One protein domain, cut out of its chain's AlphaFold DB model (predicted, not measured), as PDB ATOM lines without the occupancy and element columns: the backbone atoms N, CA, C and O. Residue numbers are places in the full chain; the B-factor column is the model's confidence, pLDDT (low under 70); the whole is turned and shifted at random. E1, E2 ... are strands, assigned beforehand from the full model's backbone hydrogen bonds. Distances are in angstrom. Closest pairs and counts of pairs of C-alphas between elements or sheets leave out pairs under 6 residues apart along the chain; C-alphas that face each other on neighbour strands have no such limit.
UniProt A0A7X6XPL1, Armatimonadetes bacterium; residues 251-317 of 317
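What this domain is: This is residues 251 to 317 of the 317 residues of a protein of Armatimonadetes bacterium (UniProt A0A7X6XPL1). A small sandwich of two antiparallel sheets, E1-E2-E5 and E4-E3-E6-E7, has its strands running nearly along one another. It is closer on the E4 and E5 side and open between the edge strands E1 and E7, where the long hairpin E6 and E7 makes one side of the larger sheet. The 67 printed residues hold seven named strands, E1 to E7 in chain order, and no named helix: all strand. The whole is compact, with a radius of gyration of the C-alphas of 11.5 A, and elongated, spanning 34 by 21 by 18 A.

How they stand to each other: E1, residues 251 to 256, forms a hairpin with E2, residues 263 to 268; N 254 and O 265 are 2.8 A apart. E5, residues 288 to 292, is the antiparallel neighbour of E2, with N 264 and O 291 at 2.8 A. E3, residues 273 to 276, and E4, residues 279 to 281, form a hairpin, with N 281 and O 274 at 2.8 A. E6, residues 297 to 304, is antiparallel to E3, with N 301 and O 275 at 2.8 A. E7, residues 307 to 314, forms a hairpin with E6, with N 300 and O 311 at 2.8 A. Between the sheets, the closest C-alphas of E4 and E5 are those of Val 281 and Phe 289, 6.9 A apart. E2 and E6 are near each other, with 5 pairs of C-alphas within 10 A. E1 and E7 are apart.

Where its parts are: E1 begins at C-alpha 251, (-41.861, -15.343, -0.069), and is 16.0 A long; E2 is 16.1 A and E5 14.0 A. E6 is 23.7 A long, and E7, 23.2 A, ends at C-alpha 314, (-57.939, -9.057, 7.738).

The domain as a whole: The C-alphas of Gly 259 and Arg 306, the two farthest apart, are 36.0 A from each other. The printed part has no cut and no long link. Its mean pLDDT is 90.5; residues 316 to 317 are under 70.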
ATOM      1  N   CYS A 251     -41.666 -16.761  -0.326       96.00
ATOM      2  CA  CYS A 251     -41.861 -15.343  -0.069       96.00
ATOM      3  C   CYS A 251     -41.771 -15.117   1.436       96.00
ATOM      4  O   CYS A 251     -42.516 -15.738   2.183       96.00
ATOM      5  N   VAL A 252     -40.915 -14.201   1.875       97.25
ATOM      6  CA  VAL A 252     -40.907 -13.724   3.265       97.25
ATOM      7  C   VAL A 252     -41.356 -12.278   3.308       97.25
ATOM      8  O   VAL A 252     -41.185 -11.532   2.345       97.25
ATOM      9  N   PHE A 253     -41.943 -11.874   4.426       96.81
ATOM     10  CA  PHE A 253     -42.410 -10.511   4.622       96.81
ATOM     11  C   PHE A 253     -42.201 -10.050   6.061       96.81
ATOM     12  O   PHE A 253     -41.990 -10.852   6.968       96.81
ATOM     13  N   ARG A 254     -42.280  -8.741   6.267       95.44
ATOM     14  CA  ARG A 254     -42.319  -8.099   7.574       95.44
ATOM     15  C   ARG A 254     -43.348  -6.978   7.563       95.44
ATOM     16  O   ARG A 254     -43.574  -6.331   6.536       95.44
ATOM     17  N   PHE A 255     -43.912  -6.711   8.730       93.56
ATOM     18  CA  PHE A 255     -44.732  -5.532   8.966       93.56
ATOM     19  C   PHE A 255     -43.815  -4.327   9.215       93.56
ATOM     20  O   PHE A 255     -42.816  -4.426   9.931       93.56
ATOM     21  N   ALA A 256     -44.106  -3.199   8.574       92.50
ATOM     22  CA  ALA A 256     -43.297  -1.988   8.638       92.50
ATOM     23  C   ALA A 256     -44.177  -0.745   8.803       92.50
ATOM     24  O   ALA A 256     -45.268  -0.684   8.247       92.50
ATOM     25  N   GLY A 257     -43.657   0.274   9.490       87.56
ATOM     26  CA  GLY A 257     -44.365   1.537   9.715       87.56
ATOM     27  C   GLY A 257     -45.453   1.451  10.789       87.56
ATOM     28  O   GLY A 257     -45.758   0.381  11.309       87.56
ATOM     29  N   GLU A 258     -46.038   2.602  11.108       80.31
ATOM     30  CA  GLU A 258     -47.091   2.760  12.117       80.31
ATOM     31  C   GLU A 258     -48.226   3.644  11.580       80.31
ATOM     32  O   GLU A 258     -48.024   4.458  10.671       80.31
ATOM     33  N   GLY A 259     -49.434   3.467  12.124       79.38
ATOM     34  CA  GLY A 259     -50.617   4.240  11.734       79.38
ATOM     35  C   GLY A 259     -50.894   4.190  10.227       79.38
ATOM     36  O   GLY A 259     -51.019   3.118   9.640       79.38
ATOM     37  N   GLU A 260     -50.959   5.358   9.588       76.06
ATOM     38  CA  GLU A 260     -51.233   5.492   8.148       76.06
ATOM     39  C   GLU A 260     -50.057   5.072   7.249       76.06
ATOM     40  O   GLU A 260     -50.220   4.906   6.043       76.06
ATOM     41  N   THR A 261     -48.864   4.869   7.820       84.19
ATOM     42  CA  THR A 261     -47.654   4.477   7.072       84.19
ATOM     43  C   THR A 261     -47.403   2.969   7.062       84.19
ATOM     44  O   THR A 261     -46.368   2.516   6.553       84.19
ATOM     45  N   ARG A 262     -48.338   2.186   7.622       91.25
ATOM     46  CA  ARG A 262     -48.238   0.727   7.696       91.25
ATOM     47  C   ARG A 262     -48.098   0.119   6.305       91.25
ATOM     48  O   ARG A 262     -48.811   0.459   5.360       91.25
ATOM     49  N   ALA A 263     -47.162  -0.807   6.187       93.94
ATOM     50  CA  ALA A 263     -46.855  -1.508   4.959       93.94
ATOM     51  C   ALA A 263     -46.389  -2.933   5.242       93.94
ATOM     52  O   ALA A 263     -45.828  -3.234   6.296       93.94
ATOM     53  N   LEU A 264     -46.567  -3.781   4.240       95.06
ATOM     54  CA  LEU A 264     -45.918  -5.068   4.125       95.06
ATOM     55  C   LEU A 264     -44.682  -4.903   3.237       95.06
ATOM     56  O   LEU A 264     -44.790  -4.525   2.069       95.06
ATOM     57  N   GLU A 265     -43.504  -5.164   3.788       96.62
ATOM     58  CA  GLU A 265     -42.272  -5.280   3.007       96.62
ATOM     59  C   GLU A 265     -41.933  -6.750   2.843       96.62
ATOM     60  O   GLU A 265     -41.948  -7.485   3.826       96.62
ATOM     61  N   GLY A 266     -41.598  -7.183   1.634       97.00
ATOM     62  CA  GLY A 266     -41.292  -8.583   1.389       97.00
ATOM     63  C   GLY A 266     -40.152  -8.812   0.422       97.00
ATOM     64  O   GLY A 266     -39.674  -7.893  -0.245       97.00
ATOM     65  N   VAL A 267     -39.712 -10.064   0.392       97.44
ATOM     66  CA  VAL A 267     -38.696 -10.583  -0.515       97.44
ATOM     67  C   VAL A 267     -39.224 -11.867  -1.136       97.44
ATOM     68  O   VAL A 267     -39.768 -12.728  -0.445       97.44
ATOM     69  N   THR A 268     -39.058 -11.996  -2.444       96.44
ATOM     70  CA  THR A 268     -39.349 -13.208  -3.212       96.44
ATOM     71  C   THR A 268     -38.283 -13.398  -4.299       96.44
ATOM     72  O   THR A 268     -37.264 -12.711  -4.298       96.44
ATOM     73  N   LEU A 269     -38.472 -14.344  -5.220       93.50
ATOM     74  CA  LEU A 269     -37.558 -14.527  -6.349       93.50
ATOM     75  C   LEU A 269     -37.771 -13.421  -7.409       93.50
ATOM     76  O   LEU A 269     -38.915 -13.051  -7.664       93.50
ATOM     77  N   PRO A 270     -36.729 -12.935  -8.114       85.00
ATOM     78  CA  PRO A 270     -36.848 -11.800  -9.046       85.00
ATOM     79  C   PRO A 270     -37.854 -11.954 -10.205       85.00
ATOM     80  O   PRO A 270     -38.326 -10.961 -10.745       85.00
ATOM     81  N   ALA A 271     -38.196 -13.184 -10.609       85.50
ATOM     82  CA  ALA A 271     -39.145 -13.460 -11.699       85.50
ATOM     83  C   ALA A 271     -40.601 -13.653 -11.225       85.50
ATOM     84  O   ALA A 271     -41.486 -13.992 -12.015       85.50
ATOM     85  N   VAL A 272     -40.853 -13.482  -9.928       91.88
ATOM     86  CA  VAL A 272     -42.160 -13.697  -9.311       91.88
ATOM     87  C   VAL A 272     -43.010 -12.438  -9.433       91.88
ATOM     88  O   VAL A 272     -42.564 -11.328  -9.156       91.88
ATOM     89  N   THR A 273     -44.271 -12.613  -9.819       93.56
ATOM     90  CA  THR A 273     -45.246 -11.517  -9.826       93.56
ATOM     91  C   THR A 273     -45.881 -11.388  -8.448       93.56
ATOM     92  O   THR A 273     -46.362 -12.380  -7.899       93.56
ATOM     93  N   VAL A 274     -45.920 -10.165  -7.920       95.12
ATOM     94  CA  VAL A 274     -46.606  -9.814  -6.672       95.12
ATOM     95  C   VAL A 274     -47.776  -8.887  -7.000       95.12
ATOM     96  O   VAL A 274     -47.628  -7.926  -7.755       95.12
ATOM     97  N   GLU A 275     -48.948  -9.170  -6.443       95.62
ATOM     98  CA  GLU A 275     -50.169  -8.383  -6.609       95.62
ATOM     99  C   GLU A 275     -50.781  -8.052  -5.248       95.62
ATOM    100  O   GLU A 275     -50.813  -8.889  -4.350       95.62
ATOM    101  N   SER A 276     -51.291  -6.830  -5.113       92.94
ATOM    102  CA  SER A 276     -52.072  -6.363  -3.972       92.94
ATOM    103  C   SER A 276     -53.497  -6.097  -4.441       92.94
ATOM    104  O   SER A 276     -53.766  -5.116  -5.144       92.94
ATOM    105  N   GLY A 277     -54.418  -7.000  -4.111       88.75
ATOM    106  CA  GLY A 277     -55.745  -7.031  -4.718       88.75
ATOM    107  C   GLY A 277     -55.648  -7.234  -6.233       88.75
ATOM    108  O   GLY A 277     -55.287  -8.309  -6.694       88.75
ATOM    109  N   ARG A 278     -55.977  -6.198  -7.017       85.88
ATOM    110  CA  ARG A 278     -55.889  -6.222  -8.494       85.88
ATOM    111  C   ARG A 278     -54.677  -5.474  -9.054       85.88
ATOM    112  O   ARG A 278     -54.473  -5.471 -10.265       85.88
ATOM    113  N   ALA A 279     -53.908  -4.799  -8.202       90.12
ATOM    114  CA  ALA A 279     -52.776  -3.988  -8.627       90.12
ATOM    115  C   ALA A 279     -51.487  -4.811  -8.594       90.12
ATOM    116  O   ALA A 279     -51.193  -5.466  -7.595       90.12
ATOM    117  N   ARG A 280     -50.689  -4.742  -9.664       93.19
ATOM    118  CA  ARG A 280     -49.326  -5.283  -9.650       93.19
ATOM    119  C   ARG A 280     -48.434  -4.425  -8.766       93.19
ATOM    120  O   ARG A 280     -48.476  -3.199  -8.831       93.19
ATOM    121  N   VAL A 281     -47.613  -5.093  -7.973       95.00
ATOM    122  CA  VAL A 281     -46.630  -4.479  -7.086       95.00
ATOM    123  C   VAL A 281     -45.278  -4.527  -7.783       95.00
ATOM    124  O   VAL A 281     -44.904  -5.550  -8.357       95.00
ATOM    125  N   ALA A 282     -44.545  -3.415  -7.753       93.00
ATOM    126  CA  ALA A 282     -43.186  -3.384  -8.272       93.00
ATOM    127  C   ALA A 282     -42.279  -4.270  -7.405       93.00
ATOM    128  O   ALA A 282     -42.223  -4.103  -6.185       93.00
ATOM    129  N   VAL A 283     -41.577  -5.195  -8.057       94.19
ATOM    130  CA  VAL A 283     -40.548  -6.043  -7.455       94.19
ATOM    131  C   VAL A 283     -39.212  -5.619  -8.054       94.19
ATOM    132  O   VAL A 283     -39.092  -5.530  -9.277       94.19
ATOM    133  N   ASP A 284     -38.230  -5.297  -7.215       93.25
ATOM    134  CA  ASP A 284     -36.912  -4.871  -7.688       93.25
ATOM    135  C   ASP A 284     -36.045  -6.054  -8.163       93.25
ATOM    136  O   ASP A 284     -36.420  -7.225  -8.072       93.25
ATOM    137  N   ALA A 285     -34.846  -5.758  -8.674       91.19
ATOM    138  CA  ALA A 285     -33.912  -6.779  -9.154       91.19
ATOM    139  C   ALA A 285     -33.439  -7.754  -8.055       91.19
ATOM    140  O   ALA A 285     -32.969  -8.846  -8.370       91.19
ATOM    141  N   ALA A 286     -33.565  -7.374  -6.781       90.88
ATOM    142  CA  ALA A 286     -33.268  -8.216  -5.627       90.88
ATOM    143  C   ALA A 286     -34.509  -8.974  -5.118       90.88
ATOM    144  O   ALA A 286     -34.441  -9.614  -4.069       90.88
ATOM    145  N   GLY A 287     -35.638  -8.908  -5.832       94.25
ATOM    146  CA  GLY A 287     -36.872  -9.584  -5.450       94.25
ATOM    147  C   GLY A 287     -37.643  -8.886  -4.326       94.25
ATOM    148  O   GLY A 287     -38.548  -9.489  -3.747       94.25
ATOM    149  N   ARG A 288     -37.296  -7.640  -3.978       96.12
ATOM    150  CA  ARG A 288     -37.932  -6.907  -2.879       96.12
ATOM    151  C   ARG A 288     -39.154  -6.146  -3.353       96.12
ATOM    152  O   ARG A 288     -39.172  -5.593  -4.450       96.12
ATOM    153  N   PHE A 289     -40.153  -6.066  -2.486       95.94
ATOM    154  CA  PHE A 289     -41.376  -5.320  -2.734       95.94
ATOM    155  C   PHE A 289     -41.878  -4.624  -1.468       95.94
ATOM    156  O   PHE A 289     -41.547  -5.007  -0.344       95.94
ATOM    157  N   ARG A 290     -42.713  -3.602  -1.661       96.06
ATOM    158  CA  ARG A 290     -43.430  -2.910  -0.588       96.06
ATOM    159  C   ARG A 290     -44.874  -2.680  -1.010       96.06
ATOM    160  O   ARG A 290     -45.120  -2.167  -2.098       96.06
ATOM    161  N   VAL A 291     -45.811  -3.006  -0.128       95.06
ATOM    162  CA  VAL A 291     -47.247  -2.787  -0.327       95.06
ATOM    163  C   VAL A 291     -47.818  -2.047   0.878       95.06
ATOM    164  O   VAL A 291     -47.545  -2.464   2.001       95.06
ATOM    165  N   PRO A 292     -48.602  -0.971   0.702       92.88
ATOM    166  CA  PRO A 292     -49.352  -0.374   1.804       92.88
ATOM    167  C   PRO A 292     -50.279  -1.403   2.463       92.88
ATOM    168  O   PRO A 292     -50.917  -2.191   1.769       92.88
ATOM    169  N   LEU A 293     -50.372  -1.386   3.791       90.25
ATOM    170  CA  LEU A 293     -51.278  -2.240   4.556       90.25
ATOM    171  C   LEU A 293     -52.451  -1.377   5.043       90.25
ATOM    172  O   LEU A 293     -52.309  -0.681   6.050       90.25
ATOM    173  N   PRO A 294     -53.583  -1.344   4.318       87.12
ATOM    174  CA  PRO A 294     -54.696  -0.481   4.682       87.12
ATOM    175  C   PRO A 294     -55.454  -1.053   5.887       87.12
ATOM    176  O   PRO A 294     -55.428  -2.255   6.147       87.12
ATOM    177  N   ALA A 295     -56.192  -0.195   6.596       83.88
ATOM    178  CA  ALA A 295     -56.938  -0.581   7.800       83.88
ATOM    179  C   ALA A 295     -57.961  -1.712   7.565       83.88
ATOM    180  O   ALA A 295     -58.247  -2.480   8.477       83.88
ATOM    181  N   GLY A 296     -58.491  -1.827   6.342       84.44
ATOM    182  CA  GLY A 296     -59.420  -2.887   5.941       84.44
ATOM    183  C   GLY A 296     -58.767  -4.236   5.624       84.44
ATOM    184  O   GLY A 296     -59.475  -5.154   5.219       84.44
ATOM    185  N   GLY A 297     -57.446  -4.359   5.780       89.06
ATOM    186  CA  GLY A 297     -56.703  -5.578   5.476       89.06
ATOM    187  C   GLY A 297     -56.088  -5.605   4.076       89.06
ATOM    188  O   GLY A 297     -56.283  -4.714   3.252       89.06
ATOM    189  N   LEU A 298     -55.311  -6.642   3.788       92.19
ATOM    190  CA  LEU A 298     -54.551  -6.803   2.553       92.19
ATOM    191  C   LEU A 298     -54.764  -8.200   1.976       92.19
ATOM    192  O   LEU A 298     -54.678  -9.194   2.685       92.19
ATOM    193  N   ARG A 299     -54.954  -8.275   0.658       94.75
ATOM    194  CA  ARG A 299     -54.838  -9.520  -0.104       94.75
ATOM    195  C   ARG A 299     -53.605  -9.443  -0.986       94.75
ATOM    196  O   ARG A 299     -53.602  -8.699  -1.967       94.75
ATOM    197  N   LEU A 300     -52.576 -10.201  -0.639       95.25
ATOM    198  CA  LEU A 300     -51.341 -10.306  -1.399       95.25
ATOM    199  C   LEU A 300     -51.356 -11.617  -2.184       95.25
ATOM    200  O   LEU A 300     -51.400 -12.691  -1.596       95.25
ATOM    201  N   THR A 301     -51.297 -11.550  -3.508       95.50
ATOM    202  CA  THR A 301     -51.095 -12.736  -4.343       95.50
ATOM    203  C   THR A 301     -49.674 -12.753  -4.853       95.50
ATOM    204  O   THR A 301     -49.166 -11.753  -5.356       95.50
ATOM    205  N   VAL A 302     -49.036 -13.911  -4.768       95.00
ATOM    206  CA  VAL A 302     -47.696 -14.102  -5.297       95.00
ATOM    207  C   VAL A 302     -47.753 -15.248  -6.313       95.00
ATOM    208  O   VAL A 302     -48.323 -16.306  -6.021       95.00
ATOM    209  N   ARG A 303     -47.171 -15.075  -7.512       93.50
ATOM    210  CA  ARG A 303     -47.252 -16.050  -8.624       93.50
ATOM    211  C   ARG A 303     -45.920 -16.313  -9.328       93.50
ATOM    212  O   ARG A 303     -45.172 -15.378  -9.604       93.50
ATOM    213  N   SER A 304     -45.674 -17.569  -9.699       91.88
ATOM    214  CA  SER A 304     -44.629 -17.969 -10.656       91.88
ATOM    215  C   SER A 304     -45.120 -19.102 -11.542       91.88
ATOM    216  O   SER A 304     -45.506 -20.167 -11.059       91.88
ATOM    217  N   GLY A 305     -45.124 -18.875 -12.854       87.81
ATOM    218  CA  GLY A 305     -45.671 -19.833 -13.810       87.81
ATOM    219  C   GLY A 305     -47.118 -20.205 -13.465       87.81
ATOM    220  O   GLY A 305     -47.998 -19.347 -13.467       87.81
ATOM    221  N   ARG A 306     -47.358 -21.490 -13.175       86.75
ATOM    222  CA  ARG A 306     -48.678 -22.021 -12.778       86.75
ATOM    223  C   ARG A 306     -48.921 -22.023 -11.266       86.75
ATOM    224  O   ARG A 306     -50.041 -22.298 -10.848       86.75
ATOM    225  N   GLN A 307     -47.898 -21.759 -10.460       89.75
ATOM    226  CA  GLN A 307     -48.015 -21.734  -9.008       89.75
ATOM    227  C   GLN A 307     -48.464 -20.349  -8.546       89.75
ATOM    228  O   GLN A 307     -47.928 -19.323  -8.980       89.75
ATOM    229  N   GLN A 308     -49.444 -20.325  -7.648       90.94
ATOM    230  CA  GLN A 308     -49.895 -19.118  -6.974       90.94
ATOM    231  C   GLN A 308     -50.241 -19.422  -5.523       90.94
ATOM    232  O   GLN A 308     -50.713 -20.513  -5.214       90.94
ATOM    233  N   ARG A 309     -50.046 -18.427  -4.664       91.00
ATOM    234  CA  ARG A 309     -50.504 -18.437  -3.277       91.00
ATOM    235  C   ARG A 309     -50.982 -17.057  -2.888       91.00
ATOM    236  O   ARG A 309     -50.592 -16.056  -3.500       91.00
ATOM    237  N   GLU A 310     -51.826 -17.032  -1.874       93.94
ATOM    238  CA  GLU A 310     -52.480 -15.827  -1.410       93.94
ATOM    239  C   GLU A 310     -52.288 -15.675   0.096       93.94
ATOM    240  O   GLU A 310     -52.518 -16.604   0.864       93.94
ATOM    241  N   LEU A 311     -51.868 -14.489   0.510       94.00
ATOM    242  CA  LEU A 311     -51.886 -14.049   1.892       94.00
ATOM    243  C   LEU A 311     -53.067 -13.098   2.066       94.00
ATOM    244  O   LEU A 311     -53.127 -12.060   1.402       94.00
ATOM    245  N   VAL A 312     -53.985 -13.447   2.962       93.06
ATOM    246  CA  VAL A 312     -55.080 -12.577   3.383       93.06
ATOM    247  C   VAL A 312     -54.790 -12.114   4.802       93.06
ATOM    248  O   VAL A 312     -54.650 -12.919   5.715       93.06
ATOM    249  N   ILE A 313     -54.676 -10.805   4.972       89.81
ATOM    250  CA  ILE A 313     -54.585 -10.138   6.265       89.81
ATOM    251  C   ILE A 313     -55.904  -9.399   6.434       89.81
ATOM    252  O   ILE A 313     -56.217  -8.523   5.629       89.81
ATOM    253  N   GLU A 314     -56.690  -9.757   7.439       86.00
ATOM    254  CA  GLU A 314     -57.939  -9.057   7.738       86.00
ATOM    255  C   GLU A 314     -57.675  -7.738   8.479       86.00
ATOM    256  O   GLU A 314     -56.608  -7.525   9.061       86.00
ATOM    257  N   GLY A 315     -58.647  -6.824   8.454       74.81
ATOM    258  CA  GLY A 315     -58.561  -5.584   9.224       74.81
ATOM    259  C   GLY A 315     -58.483  -5.860  10.730       74.81
ATOM    260  O   GLY A 315     -59.212  -6.700  11.246       74.81
ATOM    261  N   GLY A 316     -57.606  -5.140  11.435       67.69
ATOM    262  CA  GLY A 316     -57.389  -5.306  12.881       67.69
ATOM    263  C   GLY A 316     -56.078  -6.001  13.267       67.69
ATOM    264  O   GLY A 316     -55.730  -5.982  14.446       67.69
ATOM    265  N   TRP A 317     -55.339  -6.527  12.285       61.06
ATOM    266  CA  TRP A 317     -53.943  -6.969  12.402       61.06
ATOM    267  C   TRP A 317     -52.977  -5.831  12.096       61.06
ATOM    268  O   TRP A 317     -53.228  -5.060  11.138       61.06
TER     269      TRP A 317